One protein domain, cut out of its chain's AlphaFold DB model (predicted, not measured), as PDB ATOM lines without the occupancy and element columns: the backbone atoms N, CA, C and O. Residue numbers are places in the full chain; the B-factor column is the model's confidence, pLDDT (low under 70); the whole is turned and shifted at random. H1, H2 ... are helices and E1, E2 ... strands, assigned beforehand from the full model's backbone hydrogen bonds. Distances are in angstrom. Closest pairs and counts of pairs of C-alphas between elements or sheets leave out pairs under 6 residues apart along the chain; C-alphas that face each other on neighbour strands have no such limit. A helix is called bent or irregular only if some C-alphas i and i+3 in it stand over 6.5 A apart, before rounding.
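What this domain is: This is residues 301 to 442 of the 442 residues of the protein "HNH domain-containing protein" of Streptococcus mitis (UniProt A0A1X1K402). A strongly twisted sheet of five strands has the helices H2 and H6 over one face, and H1 packs on these two helices, away from the sheet. The short helix H5 is over the other face, H3 only grazes the sheet, and H4 is beside the strands. The printed part has 142 residues, with named elements in the order H1 H2 E1 E2 H3 H4 E3 H5 E4 E5 H6; the sheet, E2 E1 E5 E4 E3, is antiparallel, and the class is mixed, helices and strands. It is compact, with a radius of gyration of the C-alphas of 14.0 A, and spans 37 by 30 by 28 A.

How they stand to each other: Start at H1, residues 301 to 315, which forms a helical hairpin with H2, residues 323 to 333, at a steep tilt of 38 degrees, opposite ways. H1 touches H2 with residues 307 to 311 alone; the closest C-alphas, of Ser 307 and Val 333, are 6.0 A apart. Next find the hairpin of E1, residues 337 to 346, and E2, residues 349 to 357, with N 342 and O 354 within hydrogen-bond range at 2.8 A. E2 bends by 71 degrees at residue 354. H2 is over E2 and E1 at a height over the sheet of 8.6 A. H3, residues 363 to 366, only grazes the sheet with residues 364 to 366. H4, residues 372 to 379, is over none of the strands. E3, residues 384 to 386, is an edge strand; N 386 and O 404 of E4, residues 401 to 408, are 2.9 A apart. H5, residues 390 to 394, is over E4, on the opposite face from H2. E4 and E5, residues 414 to 420, form a hairpin, with N 417 and O 405 at 2.8 A; between E5 and E1, look at N 416 and O 341, 2.8 A. H6, residues 427 to 440, is on the same face as H2, and the two with the sheet make two layers, helices on one face of a sheet. H6 touches H1 at a shallow tilt of 23 degrees, the same way, closest at the C-alphas of Ala 315 and Ile 440, 5.9 A. Every O i to N i+4 pair is within hydrogen-bond range in H1, H2, H4 and H5; in H6 8 of 10 are, and H3 is too short for such a pair.

Where its parts are: Find C-alpha 301 at (45.434, 71.188, 34.527); H1 runs 20.9 A from there. E1 is 25.5 A long and E2 21.4 A. H6 ends at C-alpha 440, (57.397, 54.204, 41.125), after 20.4 A; it is irregular, but only just, with C-alphas 432 and 435 6.6 A apart.

The domain as a whole: The two C-alphas farthest apart, of Glu 318 and Gly 372, are 41.0 A apart. The printed part has no cut and no long link. Its mean pLDDT is 91.9, and residues 318 to 321 are under 70.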
ATOM      1  N   SER A 301      45.784  72.380  35.308       90.88
ATOM      2  CA  SER A 301      45.434  71.188  34.527       90.88
ATOM      3  C   SER A 301      46.502  70.849  33.481       90.88
ATOM      4  O   SER A 301      46.957  69.707  33.426       90.88
ATOM      5  N   ASP A 302      46.946  71.839  32.705       91.50
ATOM      6  CA  ASP A 302      47.971  71.647  31.673       91.50
ATOM      7  C   ASP A 302      49.331  71.312  32.299       91.50
ATOM      8  O   ASP A 302      50.003  70.370  31.876       91.50
ATOM      9  N   LYS A 303      49.708  72.020  33.375       93.38
ATOM     10  CA  LYS A 303      50.943  71.732  34.126       93.38
ATOM     11  C   LYS A 303      50.954  70.308  34.677       93.38
ATOM     12  O   LYS A 303      51.983  69.641  34.619       93.38
ATOM     13  N   LEU A 304      49.825  69.839  35.207       95.00
ATOM     14  CA  LEU A 304      49.694  68.483  35.720       95.00
ATOM     15  C   LEU A 304      49.862  67.457  34.594       95.00
ATOM     16  O   LEU A 304      50.627  66.511  34.769       95.00
ATOM     17  N   ALA A 305      49.214  67.659  33.445       94.62
ATOM     18  CA  ALA A 305      49.322  66.759  32.296       94.62
ATOM     19  C   ALA A 305      50.771  66.632  31.785       94.62
ATOM     20  O   ALA A 305      51.248  65.529  31.507       94.62
ATOM     21  N   ASP A 306      51.504  67.744  31.705       95.12
ATOM     22  CA  ASP A 306      52.914  67.732  31.304       95.12
ATOM     23  C   ASP A 306      53.809  67.064  32.360       95.12
ATOM     24  O   ASP A 306      54.685  66.260  32.027       95.12
ATOM     25  N   SER A 307      53.564  67.329  33.645       95.38
ATOM     26  CA  SER A 307      54.284  66.672  34.742       95.38
ATOM     27  C   SER A 307      54.013  65.168  34.823       95.38
ATOM     28  O   SER A 307      54.937  64.425  35.149       95.38
ATOM     29  N   ILE A 308      52.806  64.696  34.487       95.56
ATOM     30  CA  ILE A 308      52.477  63.261  34.402       95.56
ATOM     31  C   ILE A 308      53.359  62.572  33.352       95.56
ATOM     32  O   ILE A 308      54.001  61.570  33.667       95.56
ATOM     33  N   LYS A 309      53.486  63.142  32.145       94.50
ATOM     34  CA  LYS A 309      54.361  62.600  31.083       94.50
ATOM     35  C   LYS A 309      55.830  62.567  31.505       94.50
ATOM     36  O   LYS A 309      56.536  61.591  31.261       94.50
ATOM     37  N   ASN A 310      56.293  63.628  32.166       93.62
ATOM     38  CA  ASN A 310      57.657  63.688  32.691       93.62
ATOM     39  C   ASN A 310      57.897  62.628  33.774       93.62
ATOM     40  O   ASN A 310      58.980  62.046  33.841       93.62
ATOM     41  N   LEU A 311      56.899  62.374  34.622       93.56
ATOM     42  CA  LEU A 311      56.971  61.352  35.658       93.56
ATOM     43  C   LEU A 311      56.988  59.941  35.051       93.56
ATOM     44  O   LEU A 311      57.776  59.111  35.495       93.56
ATOM     45  N   GLU A 312      56.192  59.692  34.007       92.81
ATOM     46  CA  GLU A 312      56.187  58.428  33.259       92.81
ATOM     47  C   GLU A 312      57.556  58.127  32.636       92.81
ATOM     48  O   GLU A 312      58.071  57.021  32.792       92.81
ATOM     49  N   ALA A 313      58.187  59.119  31.997       90.06
ATOM     50  CA  ALA A 313      59.524  58.963  31.423       90.06
ATOM     51  C   ALA A 313      60.559  58.562  32.487       90.06
ATOM     52  O   ALA A 313      61.337  57.633  32.280       90.06
ATOM     53  N   LYS A 314      60.518  59.196  33.667       87.56
ATOM     54  CA  LYS A 314      61.411  58.857  34.787       87.56
ATOM     55  C   LYS A 314      61.101  57.502  35.424       87.56
ATOM     56  O   LYS A 314      62.003  56.868  35.959       87.56
ATOM     57  N   ALA A 315      59.850  57.043  35.367       85.19
ATOM     58  CA  ALA A 315      59.463  55.720  35.856       85.19
ATOM     59  C   ALA A 315      60.046  54.570  35.012       85.19
ATOM     60  O   ALA A 315      60.097  53.434  35.486       85.19
ATOM     61  N   GLN A 316      60.452  54.847  33.766       82.50
ATOM     62  CA  GLN A 316      61.069  53.877  32.852       82.50
ATOM     63  C   GLN A 316      62.596  53.765  33.021       82.50
ATOM     64  O   GLN A 316      63.191  52.810  32.522       82.50
ATOM     65  N   GLU A 317      63.234  54.711  33.715       80.31
ATOM     66  CA  GLU A 317      64.663  54.667  34.040       80.31
ATOM     67  C   GLU A 317      64.930  53.710  35.223       80.31
ATOM     68  O   GLU A 317      64.041  53.444  36.034       80.31
ATOM     69  N   GLU A 318      66.154  53.171  35.352       65.44
ATOM     70  CA  GLU A 318      66.535  52.362  36.523       65.44
ATOM     71  C   GLU A 318      66.509  53.224  37.797       65.44
ATOM     72  O   GLU A 318      67.454  53.947  38.120       65.44
ATOM     73  N   LEU A 319      65.403  53.147  38.535       66.88
ATOM     74  CA  LEU A 319      65.221  53.842  39.803       66.88
ATOM     75  C   LEU A 319      66.025  53.163  40.919       66.88
ATOM     76  O   LEU A 319      65.962  51.951  41.131       66.88
ATOM     77  N   ILE A 320      66.744  53.971  41.702       61.75
ATOM     78  CA  ILE A 320      67.337  53.517  42.963       61.75
ATOM     79  C   ILE A 320      66.185  53.245  43.934       61.75
ATOM     80  O   ILE A 320      65.525  54.178  44.390       61.75
ATOM     81  N   ASN A 321      65.966  51.966  44.246       67.44
ATOM     82  CA  ASN A 321      64.794  51.451  44.960       67.44
ATOM     83  C   ASN A 321      64.779  51.812  46.463       67.44
ATOM     84  O   ASN A 321      64.899  50.960  47.343       67.44
ATOM     85  N   HIS A 322      64.669  53.102  46.777       77.25
ATOM     86  CA  HIS A 322      64.512  53.607  48.136       77.25
ATOM     87  C   HIS A 322      63.307  54.550  48.203       77.25
ATOM     88  O   HIS A 322      63.327  55.632  47.619       77.25
ATOM     89  N   ARG A 323      62.282  54.176  48.981       80.25
ATOM     90  CA  ARG A 323      60.981  54.874  49.080       80.25
ATOM     91  C   ARG A 323      61.101  56.390  49.267       80.25
ATOM     92  O   ARG A 323      60.450  57.144  48.555       80.25
ATOM     93  N   ALA A 324      61.995  56.824  50.157       82.56
ATOM     94  CA  ALA A 324      62.352  58.232  50.360       82.56
ATOM     95  C   ALA A 324      62.591  59.017  49.063       82.56
ATOM     96  O   ALA A 324      62.104  60.135  48.910       82.56
ATOM     97  N   ASN A 325      63.378  58.428  48.161       86.69
ATOM     98  CA  ASN A 325      63.804  59.059  46.922       86.69
ATOM     99  C   ASN A 325      62.647  59.076  45.924       86.69
ATOM    100  O   ASN A 325      62.473  60.065  45.223       86.69
ATOM    101  N   CYS A 326      61.825  58.024  45.909       91.31
ATOM    102  CA  CYS A 326      60.617  57.959  45.093       91.31
ATOM    103  C   CYS A 326      59.594  59.037  45.490       91.31
ATOM    104  O   CYS A 326      59.062  59.722  44.620       91.31
ATOM    105  N   LEU A 327      59.349  59.238  46.790       93.94
ATOM    106  CA  LEU A 327      58.436  60.289  47.260       93.94
ATOM    107  C   LEU A 327      58.959  61.690  46.920       93.94
ATOM    108  O   LEU A 327      58.188  62.536  46.471       93.94
ATOM    109  N   GLU A 328      60.264  61.926  47.088       92.81
ATOM    110  CA  GLU A 328      60.869  63.218  46.739       92.81
ATOM    111  C   GLU A 328      60.852  63.459  45.226       92.81
ATOM    112  O   GLU A 328      60.603  64.577  44.779       92.81
ATOM    113  N   LEU A 329      61.038  62.405  44.425       92.88
ATOM    114  CA  LEU A 329      60.910  62.463  42.975       92.88
ATOM    115  C   LEU A 329      59.498  62.884  42.553       92.88
ATOM    116  O   LEU A 329      59.359  63.811  41.756       92.88
ATOM    117  N   ILE A 330      58.464  62.225  43.086       95.00
ATOM    118  CA  ILE A 330      57.066  62.539  42.764       95.00
ATOM    119  C   ILE A 330      56.758  63.986  43.155       95.00
ATOM    120  O   ILE A 330      56.282  64.758  42.321       95.00
ATOM    121  N   LYS A 331      57.094  64.377  44.391       94.44
ATOM    122  CA  LYS A 331      56.887  65.739  44.896       94.44
ATOM    123  C   LYS A 331      57.633  66.798  44.079       94.44
ATOM    124  O   LYS A 331      57.113  67.892  43.903       94.44
ATOM    125  N   GLY A 332      58.834  66.495  43.589       91.94
ATOM    126  CA  GLY A 332      59.634  67.425  42.791       91.94
ATOM    127  C   GLY A 332      59.215  67.538  41.321       91.94
ATOM    128  O   GLY A 332      59.595  68.503  40.662       91.94
ATOM    129  N   VAL A 333      58.475  66.561  40.785       94.75
ATOM    130  CA  VAL A 333      58.022  66.551  39.381       94.75
ATOM    131  C   VAL A 333      56.592  67.065  39.240       94.75
ATOM    132  O   VAL A 333      56.301  67.801  38.295       94.75
ATOM    133  N   LEU A 334      55.695  66.677  40.147       95.88
ATOM    134  CA  LEU A 334      54.311  67.141  40.126       95.88
ATOM    135  C   LEU A 334      54.220  68.601  40.608       95.88
ATOM    136  O   LEU A 334      54.949  69.000  41.518       95.88
ATOM    137  N   PRO A 335      53.344  69.421  40.004       93.56
ATOM    138  CA  PRO A 335      53.270  70.840  40.321       93.56
ATOM    139  C   PRO A 335      52.670  71.076  41.712       93.56
ATOM    140  O   PRO A 335      51.690  70.440  42.087       93.56
ATOM    141  N   LEU A 336      53.223  72.054  42.441       93.62
ATOM    142  CA  LEU A 336      52.646  72.613  43.675       93.62
ATOM    143  C   LEU A 336      52.406  71.603  44.817       93.62
ATOM    144  O   LEU A 336      51.597  71.856  45.706       93.62
ATOM    145  N   ILE A 337      53.111  70.466  44.836       94.81
ATOM    146  CA  ILE A 337      52.990  69.491  45.928       94.81
ATOM    147  C   ILE A 337      53.637  70.037  47.208       94.81
ATOM    148  O   ILE A 337      54.863  70.131  47.322       94.81
ATOM    149  N   LEU A 338      52.806  70.324  48.211       94.06
ATOM    150  CA  LEU A 338      53.248  70.700  49.558       94.06
ATOM    151  C   LEU A 338      53.651  69.472  50.368       94.06
ATOM    152  O   LEU A 338      54.656  69.482  51.088       94.06
ATOM    153  N   PHE A 339      52.865  68.408  50.228       96.31
ATOM    154  CA  PHE A 339      52.994  67.193  51.012       96.31
ATOM    155  C   PHE A 339      52.614  65.968  50.181       96.31
ATOM    156  O   PHE A 339      51.637  65.981  49.436       96.31
ATOM    157  N   ILE A 340      53.384  64.900  50.342       97.56
ATOM    158  CA  ILE A 340      53.074  63.559  49.852       97.56
ATOM    159  C   ILE A 340      53.242  62.582  51.010       97.56
ATOM    160  O   ILE A 340      54.294  62.574  51.649       97.56
ATOM    161  N   GLY A 341      52.238  61.753  51.276       96.56
ATOM    162  CA  GLY A 341      52.250  60.773  52.360       96.56
ATOM    163  C   GLY A 341      51.786  59.397  51.902       96.56
ATOM    164  O   GLY A 341      50.899  59.284  51.058       96.56
ATOM    165  N   ILE A 342      52.381  58.347  52.463       97.38
ATOM    166  CA  ILE A 342      51.915  56.967  52.314       97.38
ATOM    167  C   ILE A 342      51.182  56.567  53.582       97.38
ATOM    168  O   ILE A 342      51.796  56.507  54.642       97.38
ATOM    169  N   TYR A 343      49.900  56.258  53.459       97.44
ATOM    170  CA  TYR A 343      49.040  55.886  54.571       97.44
ATOM    171  C   TYR A 343      48.623  54.418  54.484       97.44
ATOM    172  O   TYR A 343      48.229  53.938  53.422       97.44
ATOM    173  N   GLU A 344      48.684  53.711  55.607       96.75
ATOM    174  CA  GLU A 344      48.147  52.360  55.767       96.75
ATOM    175  C   GLU A 344      46.771  52.431  56.425       96.75
ATOM    176  O   GLU A 344      46.601  53.081  57.459       96.75
ATOM    177  N   LEU A 345      45.783  51.741  55.853       94.31
ATOM    178  CA  LEU A 345      44.468  51.617  56.472       94.31
ATOM    179  C   LEU A 345      44.493  50.502  57.525       94.31
ATOM    180  O   LEU A 345      44.402  49.317  57.201       94.31
ATOM    181  N   LYS A 346      44.577  50.880  58.803       91.88
ATOM    182  CA  LYS A 346      44.508  49.956  59.944       91.88
ATOM    183  C   LYS A 346      43.155  50.031  60.623       91.88
ATOM    184  O   LYS A 346      42.847  50.983  61.344       91.88
ATOM    185  N   ASN A 347      42.360  48.977  60.460       85.56
ATOM    186  CA  ASN A 347      40.991  48.868  60.967       85.56
ATOM    187  C   ASN A 347      40.076  49.988  60.441       85.56
ATOM    188  O   ASN A 347      39.356  49.791  59.472       85.56
ATOM    189  N   SER A 348      40.094  51.151  61.096       88.50
ATOM    190  CA  SER A 348      39.280  52.325  60.755       88.50
ATOM    191  C   SER A 348      40.075  53.635  60.742       88.50
ATOM    192  O   SER A 348      39.471  54.697  60.658       88.50
ATOM    193  N   TYR A 349      41.407  53.569  60.818       93.94
ATOM    194  CA  TYR A 349      42.295  54.732  60.821       93.94
ATOM    195  C   TYR A 349      43.312  54.636  59.684       93.94
ATOM    196  O   TYR A 349      43.736  53.537  59.327       93.94
ATOM    197  N   LEU A 350      43.705  55.786  59.142       95.88
ATOM    198  CA  LEU A 350      44.841  55.920  58.237       95.88
ATOM    199  C   LEU A 350      46.071  56.314  59.051       95.88
ATOM    200  O   LEU A 350      46.086  57.376  59.671       95.88
ATOM    201  N   GLU A 351      47.093  55.462  59.040       97.19
ATOM    202  CA  GLU A 351      48.367  55.694  59.725       97.19
ATOM    203  C   GLU A 351      49.462  56.034  58.710       97.19
ATOM    204  O   GLU A 351      49.674  55.301  57.744       97.19
ATOM    205  N   LEU A 352      50.161  57.147  58.925       96.88
ATOM    206  CA  LEU A 352      51.237  57.616  58.061       96.88
ATOM    207  C   LEU A 352      52.489  56.749  58.230       96.88
ATOM    208  O   LEU A 352      53.069  56.669  59.311       96.88
ATOM    209  N   ILE A 353      52.942  56.149  57.133       95.31
ATOM    210  CA  ILE A 353      54.121  55.280  57.078       95.31
ATOM    211  C   ILE A 353      55.383  56.072  56.716       95.31
ATOM    212  O   ILE A 353      56.448  55.852  57.286       95.31
ATOM    213  N   ASP A 354      55.288  56.944  55.713       94.69
ATOM    214  CA  ASP A 354      56.396  57.750  55.186       94.69
ATOM    215  C   ASP A 354      55.821  58.985  54.484       94.69
ATOM    216  O   ASP A 354      54.709  58.928  53.954       94.69
ATOM    217  N   PHE A 355      56.555  60.096  54.465       95.56
ATOM    218  CA  PHE A 355      56.092  61.333  53.837       95.56
ATOM    219  C   PHE A 355      57.230  62.230  53.361       95.56
ATOM    220  O   PHE A 355      58.341  62.180  53.887       95.56
ATOM    221  N   ARG A 356      56.959  63.112  52.398       95.50
ATOM    222  CA  ARG A 356      57.828  64.241  52.039       95.50
ATOM    223  C   ARG A 356      57.029  65.531  52.025       95.50
ATOM    224  O   ARG A 356      55.863  65.541  51.652       95.50
ATOM    225  N   GLY A 357      57.664  66.618  52.443       91.00
ATOM    226  CA  GLY A 357      56.994  67.894  52.659       91.00
ATOM    227  C   GLY A 357      57.688  68.726  53.720       91.00
ATOM    228  O   GLY A 357      58.770  68.375  54.197       91.00
ATOM    229  N   VAL A 358      57.051  69.830  54.093       87.94
ATOM    230  CA  VAL A 358      57.452  70.613  55.267       87.94
ATOM    231  C   VAL A 358      57.337  69.735  56.521       87.94
ATOM    232  O   VAL A 358      56.563  68.777  56.549       87.94
ATOM    233  N   PHE A 359      58.127  70.026  57.554       86.50
ATOM    234  CA  PHE A 359      58.010  69.336  58.838       86.50
ATOM    235  C   PHE A 359      56.604  69.515  59.430       86.50
ATOM    236  O   PHE A 359      56.059  70.619  59.423       86.50
ATOM    237  N   GLN A 360      56.041  68.427  59.957       92.12
ATOM    238  CA  GLN A 360      54.677  68.375  60.482       92.12
ATOM    239  C   GLN A 360      54.711  68.200  62.002       92.12
ATOM    240  O   GLN A 360      55.334  67.268  62.508       92.12
ATOM    241  N   SER A 361      54.045  69.100  62.726       89.44
ATOM    242  CA  SER A 361      53.907  69.043  64.189       89.44
ATOM    243  C   SER A 361      52.578  68.443  64.651       89.44
ATOM    244  O   SER A 361      52.483  67.984  65.787       89.44
ATOM    245  N   GLU A 362      51.562  68.446  63.789       92.50
ATOM    246  CA  GLU A 362      50.206  68.029  64.134       92.50
ATOM    247  C   GLU A 362      50.068  66.506  64.185       92.50
ATOM    248  O   GLU A 362      50.308  65.809  63.199       92.50
ATOM    249  N   GLN A 363      49.631  65.975  65.332       92.00
ATOM    250  CA  GLN A 363      49.510  64.526  65.541       92.00
ATOM    251  C   GLN A 363      48.524  63.869  64.568       92.00
ATOM    252  O   GLN A 363      48.755  62.744  64.127       92.00
ATOM    253  N   MET A 364      47.457  64.582  64.197       92.88
ATOM    254  CA  MET A 364      46.438  64.064  63.282       92.88
ATOM    255  C   MET A 364      46.957  63.841  61.854       92.88
ATOM    256  O   MET A 364      46.382  63.040  61.125       92.88
ATOM    257  N   VAL A 365      48.078  64.460  61.458       94.56
ATOM    258  CA  VAL A 365      48.727  64.161  60.167       94.56
ATOM    259  C   VAL A 365      49.255  62.726  60.140       94.56
ATOM    260  O   VAL A 365      49.262  62.091  59.085       94.56
ATOM    261  N   PHE A 366      49.684  62.205  61.293       95.38
ATOM    262  CA  PHE A 366      50.267  60.871  61.416       95.38
ATOM    263  C   PHE A 366      49.218  59.774  61.597       95.38
ATOM    264  O   PHE A 366      49.476  58.626  61.244       95.38
ATOM    265  N   ASN A 367      48.057  60.103  62.162       94.69
ATOM    266  CA  ASN A 367      46.980  59.149  62.385       94.69
ATOM    267  C   ASN A 367      45.630  59.869  62.467       94.69
ATOM    268  O   ASN A 367      45.420  60.687  63.365       94.69
ATOM    269  N   PHE A 368      44.707  59.534  61.565       94.94
ATOM    270  CA  PHE A 368      43.348  60.069  61.594       94.94
ATOM    271  C   PHE A 368      42.309  59.058  61.117       94.94
ATOM    272  O   PHE A 368      42.612  58.062  60.457       94.94
ATOM    273  N   ARG A 369      41.049  59.328  61.461       94.31
ATOM    274  CA  ARG A 369      39.903  58.519  61.058       94.31
ATOM    275  C   ARG A 369      39.210  59.151  59.846       94.31
ATOM    276  O   ARG A 369      38.736  60.276  59.964       94.31
ATOM    277  N   PRO A 370      39.103  58.448  58.704       92.38
ATOM    278  CA  PRO A 370      38.232  58.856  57.605       92.38
ATOM    279  C   PRO A 370      36.762  58.878  58.045       92.38
ATOM    280  O   PRO A 370      36.252  57.867  58.536       92.38
ATOM    281  N   GLU A 371      36.061  59.989  57.819       90.62
ATOM    282  CA  GLU A 371      34.651  60.160  58.201       90.62
ATOM    283  C   GLU A 371      33.754  60.493  56.999       90.62
ATOM    284  O   GLU A 371      34.214  60.977  55.961       90.62
ATOM    285  N   GLY A 372      32.455  60.193  57.127       91.25
ATOM    286  CA  GLY A 372      31.434  60.500  56.121       91.25
ATOM    287  C   GLY A 372      31.793  60.031  54.705       91.25
ATOM    288  O   GLY A 372      32.299  58.926  54.508       91.25
ATOM    289  N   LYS A 373      31.566  60.909  53.717       90.94
ATOM    290  CA  LYS A 373      31.852  60.648  52.293       90.94
ATOM    291  C   LYS A 373      33.321  60.320  52.025       90.94
ATOM    292  O   LYS A 373      33.614  59.515  51.147       90.94
ATOM    293  N   TYR A 374      34.248  60.913  52.774       93.38
ATOM    294  CA  TYR A 374      35.674  60.646  52.594       93.38
ATOM    295  C   TYR A 374      36.007  59.184  52.946       93.38
ATOM    296  O   TYR A 374      36.748  58.521  52.225       93.38
ATOM    297  N   SER A 375      35.372  58.632  53.987       93.75
ATOM    298  CA  SER A 375      35.476  57.204  54.331       93.75
ATOM    299  C   SER A 375      34.965  56.290  53.208       93.75
ATOM    300  O   SER A 375      35.604  55.293  52.873       93.75
ATOM    301  N   GLU A 376      33.836  56.635  52.585       93.94
ATOM    302  CA  GLU A 376      33.282  55.889  51.444       93.94
ATOM    303  C   GLU A 376      34.242  55.892  50.242       93.94
ATOM    304  O   GLU A 376      34.458  54.848  49.621       93.94
ATOM    305  N   LEU A 377      34.869  57.039  49.955       94.62
ATOM    306  CA  LEU A 377      35.851  57.184  48.878       94.62
ATOM    307  C   LEU A 377      37.106  56.336  49.122       94.62
ATOM    308  O   LEU A 377      37.517  55.604  48.221       94.62
ATOM    309  N   ILE A 378      37.662  56.349  50.338       94.75
ATOM    310  CA  ILE A 378      38.800  55.491  50.715       94.75
ATOM    311  C   ILE A 378      38.453  54.008  50.527       94.75
ATOM    312  O   ILE A 378      39.193  53.268  49.878       94.75
ATOM    313  N   ASN A 379      37.282  53.580  51.007       92.31
ATOM    314  CA  ASN A 379      36.836  52.189  50.892       92.31
ATOM    315  C   ASN A 379      36.563  51.752  49.443       92.31
ATOM    316  O   ASN A 379      36.611  50.557  49.147       92.31
ATOM    317  N   SER A 380      36.321  52.692  48.522       92.75
ATOM    318  CA  SER A 380      36.117  52.382  47.102       92.75
ATOM    319  C   SER A 380      37.374  51.844  46.404       92.75
ATOM    320  O   SER A 380      37.246  51.230  45.344       92.75
ATOM    321  N   HIS A 381      38.564  52.058  46.987       90.56
ATOM    322  CA  HIS A 381      39.864  51.699  46.405       90.56
ATOM    323  C   HIS A 381      40.041  52.210  44.961       90.56
ATOM    324  O   HIS A 381      40.638  51.544  44.113       90.56
ATOM    325  N   LYS A 382      39.525  53.410  44.675       94.06
ATOM    326  CA  LYS A 382      39.726  54.139  43.414       94.06
ATOM    327  C   LYS A 382      40.467  55.443  43.673       94.06
ATOM    328  O   LYS A 382      40.405  55.974  44.777       94.06
ATOM    329  N   SER A 383      41.153  55.958  42.656       96.31
ATOM    330  CA  SER A 383      41.717  57.307  42.730       96.31
ATOM    331  C   SER A 383      40.611  58.351  42.771       96.31
ATOM    332  O   SER A 383      39.636  58.250  42.024       96.31
ATOM    333  N   PHE A 384      40.775  59.361  43.617       95.81
ATOM    334  CA  PHE A 384      39.850  60.485  43.720       95.81
ATOM    335  C   PHE A 384      40.592  61.752  44.146       95.81
ATOM    336  O   PHE A 384      41.730  61.689  44.616       95.81
ATOM    337  N   ASN A 385      39.933  62.898  43.999       95.38
ATOM    338  CA  ASN A 385      40.386  64.159  44.563       95.38
ATOM    339  C   ASN A 385      39.278  64.825  45.387       95.38
ATOM    340  O   ASN A 385      38.092  64.646  45.106       95.38
ATOM    341  N   VAL A 386      39.673  65.602  46.392       93.62
ATOM    342  CA  VAL A 386      38.773  66.432  47.203       93.62
ATOM    343  C   VAL A 386      39.400  67.799  47.453       93.62
ATOM    344  O   VAL A 386      40.620  67.928  47.499       93.62
ATOM    345  N   ASN A 387      38.559  68.817  47.629       91.00
ATOM    346  CA  ASN A 387      38.989  70.181  47.966       91.00
ATOM    347  C   ASN A 387      38.707  70.543  49.435       91.00
ATOM    348  O   ASN A 387      39.023  71.641  49.880       91.00
ATOM    349  N   GLU A 388      38.129  69.607  50.190       87.62
ATOM    350  CA  GLU A 388      37.938  69.701  51.633       87.62
ATOM    351  C   GLU A 388      38.257  68.341  52.268       87.62
ATOM    352  O   GLU A 388      37.710  67.307  51.875       87.62
ATOM    353  N   SER A 389      39.162  68.339  53.243       90.94
ATOM    354  CA  SER A 389      39.509  67.183  54.067       90.94
ATOM    355  C   SER A 389      40.167  67.667  55.360       90.94
ATOM    356  O   SER A 389      40.581  68.824  55.460       90.94
ATOM    357  N   LEU A 390      40.299  66.774  56.344       91.38
ATOM    358  CA  LEU A 390      41.053  67.073  57.562       91.38
ATOM    359  C   LEU A 390      42.516  67.417  57.247       91.38
ATOM    360  O   LEU A 390      43.063  68.334  57.843       91.38
ATOM    361  N   LEU A 391      43.151  66.709  56.309       93.00
ATOM    362  CA  LEU A 391      44.564  66.921  55.991       93.00
ATOM    363  C   LEU A 391      44.822  68.302  55.376       93.00
ATOM    364  O   LEU A 391      45.821  68.936  55.713       93.00
ATOM    365  N   LEU A 392      43.905  68.796  54.538       92.81
ATOM    366  CA  LEU A 392      44.015  70.121  53.920       92.81
ATOM    367  C   LEU A 392      44.019  71.265  54.951       92.81
ATOM    368  O   LEU A 392      44.610  72.312  54.694       92.81
ATOM    369  N   SER A 393      43.404  71.077  56.124       90.06
ATOM    370  CA  SER A 393      43.356  72.106  57.170       90.06
ATOM    371  C   SER A 393      44.503  72.039  58.183       90.06
ATOM    372  O   SER A 393      44.764  73.043  58.840       90.06
ATOM    373  N   ILE A 394      45.206  70.906  58.305       91.12
ATOM    374  CA  ILE A 394      46.225  70.704  59.357       91.12
ATOM    375  C   ILE A 394      47.662  70.573  58.837       91.12
ATOM    376  O   ILE A 394      48.608  70.731  59.610       91.12
ATOM    377  N   VAL A 395      47.866  70.260  57.552       92.31
ATOM    378  CA  VAL A 395      49.218  70.077  57.003       92.31
ATOM    379  C   VAL A 395      49.903  71.423  56.777       92.31
ATOM    380  O   VAL A 395      49.344  72.338  56.178       92.31
ATOM    381  N   LYS A 396      51.157  71.533  57.233       89.69
ATOM    382  CA  LYS A 396      51.981  72.738  57.086       89.69
ATOM    383  C   LYS A 396      52.528  72.891  55.655       89.69
ATOM    384  O   LYS A 396      53.020  71.901  55.106       89.69
ATOM    385  N   PRO A 397      52.569  74.125  55.102       87.81
ATOM    386  CA  PRO A 397      52.033  75.363  55.682       87.81
ATOM    387  C   PRO A 397      50.497  75.337  55.755       87.81
ATOM    388  O   PRO A 397      49.835  75.071  54.759       87.81
ATOM    389  N   GLU A 398      49.954  75.594  56.952       82.75
ATOM    390  CA  GLU A 398      48.517  75.468  57.236       82.75
ATOM    391  C   GLU A 398      47.700  76.350  56.303       82.75
ATOM    392  O   GLU A 398      48.135  77.433  55.902       82.75
ATOM    393  N   ASN A 399      46.500  75.876  55.985       86.81
ATOM    394  CA  ASN A 399      45.555  76.502  55.074       86.81
ATOM    395  C   ASN A 399      46.036  76.593  53.621       86.81
ATOM    396  O   ASN A 399      45.187  76.723  52.766       86.81
ATOM    397  N   LYS A 400      47.323  76.471  53.276       90.56
ATOM    398  CA  LYS A 400      47.782  76.559  51.872       90.56
ATOM    399  C   LYS A 400      47.359  75.366  51.017       90.56
ATOM    400  O   LYS A 400      47.174  75.501  49.809       90.56
ATOM    401  N   ALA A 401      47.217  74.193  51.628       92.94
ATOM    402  CA  ALA A 401      46.755  73.004  50.928       92.94
ATOM    403  C   ALA A 401      45.264  73.148  50.575       92.94
ATOM    404  O   ALA A 401      44.432  73.353  51.458       92.94
ATOM    405  N   GLY A 402      44.922  73.058  49.287       93.19
ATOM    406  CA  GLY A 402      43.545  73.260  48.811       93.19
ATOM    407  C   GLY A 402      42.981  72.148  47.933       93.19
ATOM    408  O   GLY A 402      41.771  72.128  47.703       93.19
ATOM    409  N   THR A 403      43.822  71.222  47.474       95.75
ATOM    410  CA  THR A 403      43.399  70.035  46.730       95.75
ATOM    411  C   THR A 403      44.180  68.828  47.208       95.75
ATOM    412  O   THR A 403      45.408  68.840  47.283       95.75
ATOM    413  N   GLU A 404      43.451  67.768  47.519       96.50
ATOM    414  CA  GLU A 404      43.988  66.473  47.893       96.50
ATOM    415  C   GLU A 404      43.721  65.476  46.770       96.50
ATOM    416  O   GLU A 404      42.586  65.357  46.313       96.50
ATOM    417  N   ILE A 405      44.750  64.746  46.344       97.50
ATOM    418  CA  ILE A 405      44.632  63.599  45.441       97.50
ATOM    419  C   ILE A 405      44.998  62.341  46.221       97.50
ATOM    420  O   ILE A 405      46.081  62.257  46.799       97.50
ATOM    421  N   VAL A 406      44.122  61.342  46.185       97.50
ATOM    422  CA  VAL A 406      44.339  60.042  46.820       97.50
ATOM    423  C   VAL A 406      44.476  58.972  45.747       97.50
ATOM    424  O   VAL A 406      43.626  58.843  44.863       97.50
ATOM    425  N   ILE A 407      45.551  58.191  45.822       97.56
ATOM    426  CA  ILE A 407      45.857  57.103  44.893       97.56
ATOM    427  C   ILE A 407      46.028  55.803  45.686       97.56
ATOM    428  O   ILE A 407      46.970  55.696  46.474       97.56
ATOM    429  N   PRO A 408      45.159  54.797  45.488       96.69
ATOM    430  CA  PRO A 408      45.349  53.484  46.089       96.69
ATOM    431  C   PRO A 408      46.561  52.782  45.465       96.69
ATOM    432  O   PRO A 408      46.766  52.800  44.248       96.69
ATOM    433  N   LEU A 409      47.358  52.146  46.316       95.75
ATOM    434  CA  LEU A 409      48.545  51.396  45.936       95.75
ATOM    435  C   LEU A 409      48.258  49.893  45.899       95.75
ATOM    436  O   LEU A 409      47.434  49.372  46.649       95.75
ATOM    437  N   SER A 410      49.001  49.162  45.070       91.31
ATOM    438  CA  SER A 410      48.837  47.713  44.888       91.31
ATOM    439  C   SER A 410      49.072  46.872  46.151       91.31
ATOM    440  O   SER A 410      48.668  45.714  46.194       91.31
ATOM    441  N   ASN A 411      49.709  47.434  47.180       89.81
ATOM    442  CA  ASN A 411      49.919  46.795  48.482       89.81
ATOM    443  C   ASN A 411      48.803  47.088  49.507       89.81
ATOM    444  O   ASN A 411      48.923  46.658  50.649       89.81
ATOM    445  N   GLY A 412      47.742  47.804  49.118       90.38
ATOM    446  CA  GLY A 412      46.626  48.185  49.993       90.38
ATOM    447  C   GLY A 412      46.809  49.517  50.730       90.38
ATOM    448  O   GLY A 412      45.877  49.971  51.389       90.38
ATOM    449  N   ASN A 413      47.972  50.162  50.604       95.75
ATOM    450  CA  ASN A 413      48.207  51.502  51.145       95.75
ATOM    451  C   ASN A 413      47.646  52.588  50.217       95.75
ATOM    452  O   ASN A 413      47.261  52.324  49.079       95.75
ATOM    453  N   PHE A 414      47.662  53.835  50.676       97.38
ATOM    454  CA  PHE A 414      47.226  55.006  49.922       97.38
ATOM    455  C   PHE A 414      48.366  56.013  49.808       97.38
ATOM    456  O   PHE A 414      49.011  56.342  50.799       97.38
ATOM    457  N   CYS A 415      48.609  56.521  48.604       97.62
ATOM    458  CA  CYS A 415      49.447  57.687  48.376       97.62
ATOM    459  C   CYS A 415      48.551  58.929  48.346       97.62
ATOM    460  O   CYS A 415      47.679  59.034  47.485       97.62
ATOM    461  N   ILE A 416      48.746  59.839  49.299       97.75
ATOM    462  CA  ILE A 416      47.992  61.089  49.418       97.75
ATOM    463  C   ILE A 416      48.909  62.249  49.042       97.75
ATOM    464  O   ILE A 416      49.989  62.400  49.612       97.75
ATOM    465  N   LEU A 417      48.470  63.063  48.088       97.62
ATOM    466  CA  LEU A 417      49.152  64.250  47.584       97.62
ATOM    467  C   LEU A 417      48.341  65.484  47.973       97.62
ATOM    468  O   LEU A 417      47.165  65.562  47.630       97.62
ATOM    469  N   LEU A 418      48.966  66.453  48.637       96.94
ATOM    470  CA  LEU A 418      48.347  67.735  48.965       96.94
ATOM    471  C   LEU A 418      48.997  68.845  48.150       96.94
ATOM    472  O   LEU A 418      50.218  69.032  48.180       96.94
ATOM    473  N   ILE A 419      48.156  69.566  47.424       95.50
ATOM    474  CA  ILE A 419      48.527  70.592  46.460       95.50
ATOM    475  C   ILE A 419      48.262  71.967  47.075       95.50
ATOM    476  O   ILE A 419      47.220  72.185  47.701       95.50
ATOM    477  N   GLU A 420      49.205  72.890  46.898       94.12
ATOM    478  CA  GLU A 420      49.021  74.305  47.224       94.12
ATOM    479  C   GLU A 420      47.957  74.909  46.311       94.12
ATOM    480  O   GLU A 420      48.168  74.983  45.104       94.12
ATOM    481  N   GLY A 421      46.838  75.354  46.882       92.69
ATOM    482  CA  GLY A 421      45.706  75.890  46.127       92.69
ATOM    483  C   GLY A 421      44.584  74.905  45.851       92.69
ATOM    484  O   GLY A 421      44.753  73.691  45.936       92.69
ATOM    485  N   SER A 422      43.414  75.457  45.533       94.19
ATOM    486  CA  SER A 422      42.231  74.685  45.153       94.19
ATOM    487  C   SER A 422      42.068  74.631  43.633       94.19
ATOM    488  O   SER A 422      41.994  75.672  42.969       94.19
ATOM    489  N   PHE A 423      42.001  73.415  43.090       93.31
ATOM    490  CA  PHE A 423      41.888  73.121  41.666       93.31
ATOM    491  C   PHE A 423      40.907  71.978  41.393       93.31
ATOM    492  O   PHE A 423      40.801  71.013  42.149       93.31
ATOM    493  N   ASP A 424      40.251  72.047  40.236       88.50
ATOM    494  CA  ASP A 424      39.503  70.919  39.688       88.50
ATOM    495  C   ASP A 424      40.464  69.978  38.954       88.50
ATOM    496  O   ASP A 424      41.161  70.383  38.019       88.50
ATOM    497  N   ILE A 425      40.487  68.708  39.360       89.50
ATOM    498  CA  ILE A 425      41.297  67.672  38.717       89.50
ATOM    499  C   ILE A 425      40.409  66.853  37.783       89.50
ATOM    500  O   ILE A 425      39.396  66.296  38.199       89.50
ATOM    501  N   ASN A 426      40.798  66.760  36.511       88.88
ATOM    502  CA  ASN A 426      40.133  65.885  35.550       88.88
ATOM    503  C   ASN A 426      40.320  64.410  35.955       88.88
ATOM    504  O   ASN A 426      41.440  63.983  36.242       88.88
ATOM    505  N   SER A 427      39.246  63.615  35.916       89.94
ATOM    506  CA  SER A 427      39.293  62.173  36.187       89.94
ATOM    507  C   SER A 427      40.289  61.435  35.291       89.94
ATOM    508  O   SER A 427      40.948  60.513  35.759       89.94
ATOM    509  N   GLN A 428      40.467  61.877  34.042       92.69
ATOM    510  CA  GLN A 428      41.456  61.296  33.132       92.69
ATOM    511  C   GLN A 428      42.890  61.438  33.671       92.69
ATOM    512  O   GLN A 428      43.659  60.483  33.625       92.69
ATOM    513  N   HIS A 429      43.243  62.588  34.256       94.38
ATOM    514  CA  HIS A 429      44.573  62.778  34.846       94.38
ATOM    515  C   HIS A 429      44.797  61.858  36.050       94.38
ATOM    516  O   HIS A 429      45.912  61.395  36.270       94.38
ATOM    517  N   LEU A 430      43.747  61.563  36.826       94.19
ATOM    518  CA  LEU A 430      43.830  60.602  37.930       94.19
ATOM    519  C   LEU A 430      44.045  59.170  37.421       94.19
ATOM    520  O   LEU A 430      44.840  58.431  38.004       94.19
ATOM    521  N   GLU A 431      43.360  58.788  36.341       93.38
ATOM    522  CA  GLU A 431      43.516  57.482  35.690       93.38
ATOM    523  C   GLU A 431      44.913  57.295  35.084       93.38
ATOM    524  O   GLU A 431      45.478  56.210  35.201       93.38
ATOM    525  N   GLU A 432      45.493  58.348  34.501       94.88
ATOM    526  CA  GLU A 432      46.862  58.346  33.965       94.88
ATOM    527  C   GLU A 432      47.919  58.322  35.083       94.88
ATOM    528  O   GLU A 432      48.902  57.584  35.005       94.88
ATOM    529  N   LEU A 433      47.708  59.083  36.162       95.62
ATOM    530  CA  LEU A 433      48.664  59.198  37.266       95.62
ATOM    531  C   LEU A 433      48.746  57.923  38.123       95.62
ATOM    532  O   LEU A 433      49.831  57.558  38.583       95.62
ATOM    533  N   ASN A 434      47.625  57.227  38.340       95.56
ATOM    534  CA  ASN A 434      47.558  56.037  39.196       95.56
ATOM    535  C   ASN A 434      48.585  54.934  38.837       95.56
ATOM    536  O   ASN A 434      49.352  54.541  39.728       95.56
ATOM    537  N   PRO A 435      48.653  54.422  37.589       94.69
ATOM    538  CA  PRO A 435      49.592  53.358  37.237       94.69
ATOM    539  C   PRO A 435      51.056  53.798  37.363       94.69
ATOM    540  O   PRO A 435      51.885  52.995  37.789       94.69
ATOM    541  N   ILE A 436      51.369  55.065  37.063       94.88
ATOM    542  CA  ILE A 436      52.728  55.623  37.159       94.88
ATOM    543  C   ILE A 436      53.181  55.670  38.622       94.88
ATOM    544  O   ILE A 436      54.272  55.208  38.956       94.88
ATOM    545  N   ILE A 437      52.325  56.171  39.517       95.19
ATOM    546  CA  ILE A 437      52.614  56.220  40.956       95.19
ATOM    547  C   ILE A 437      52.792  54.808  41.519       95.19
ATOM    548  O   ILE A 437      53.746  54.556  42.255       95.19
ATOM    549  N   ASN A 438      51.940  53.863  41.116       93.62
ATOM    550  CA  ASN A 438      52.094  52.458  41.482       93.62
ATOM    551  C   ASN A 438      53.398  51.853  40.949       93.62
ATOM    552  O   ASN A 438      54.017  51.065  41.649       93.62
ATOM    553  N   GLN A 439      53.847  52.206  39.745       91.62
ATOM    554  CA  GLN A 439      55.127  51.734  39.212       91.62
ATOM    555  C   GLN A 439      56.324  52.263  40.012       91.62
ATOM    556  O   GLN A 439      57.232  51.490  40.303       91.62
ATOM    557  N   ILE A 440      56.310  53.545  40.382       91.31
ATOM    558  CA  ILE A 440      57.397  54.204  41.125       91.31
ATOM    559  C   ILE A 440      57.470  53.738  42.592       91.31
ATOM    560  O   ILE A 440      58.549  53.743  43.186       91.31
ATOM    561  N   LEU A 441      56.333  53.368  43.192       90.25
ATOM    562  CA  LEU A 441      56.218  53.000  44.612       90.25
ATOM    563  C   LEU A 441      56.065  51.491  44.876       90.25
ATOM    564  O   LEU A 441      55.784  51.110  46.017       90.25
ATOM    565  N   ARG A 442      56.230  50.653  43.844       80.38
ATOM    566  CA  ARG A 442      56.401  49.193  43.977       80.38
ATOM    567  C   ARG A 442      57.596  48.868  44.862       80.38
ATOM    568  O   ARG A 442      57.444  47.950  45.699       80.38
TER     569      ARG A 442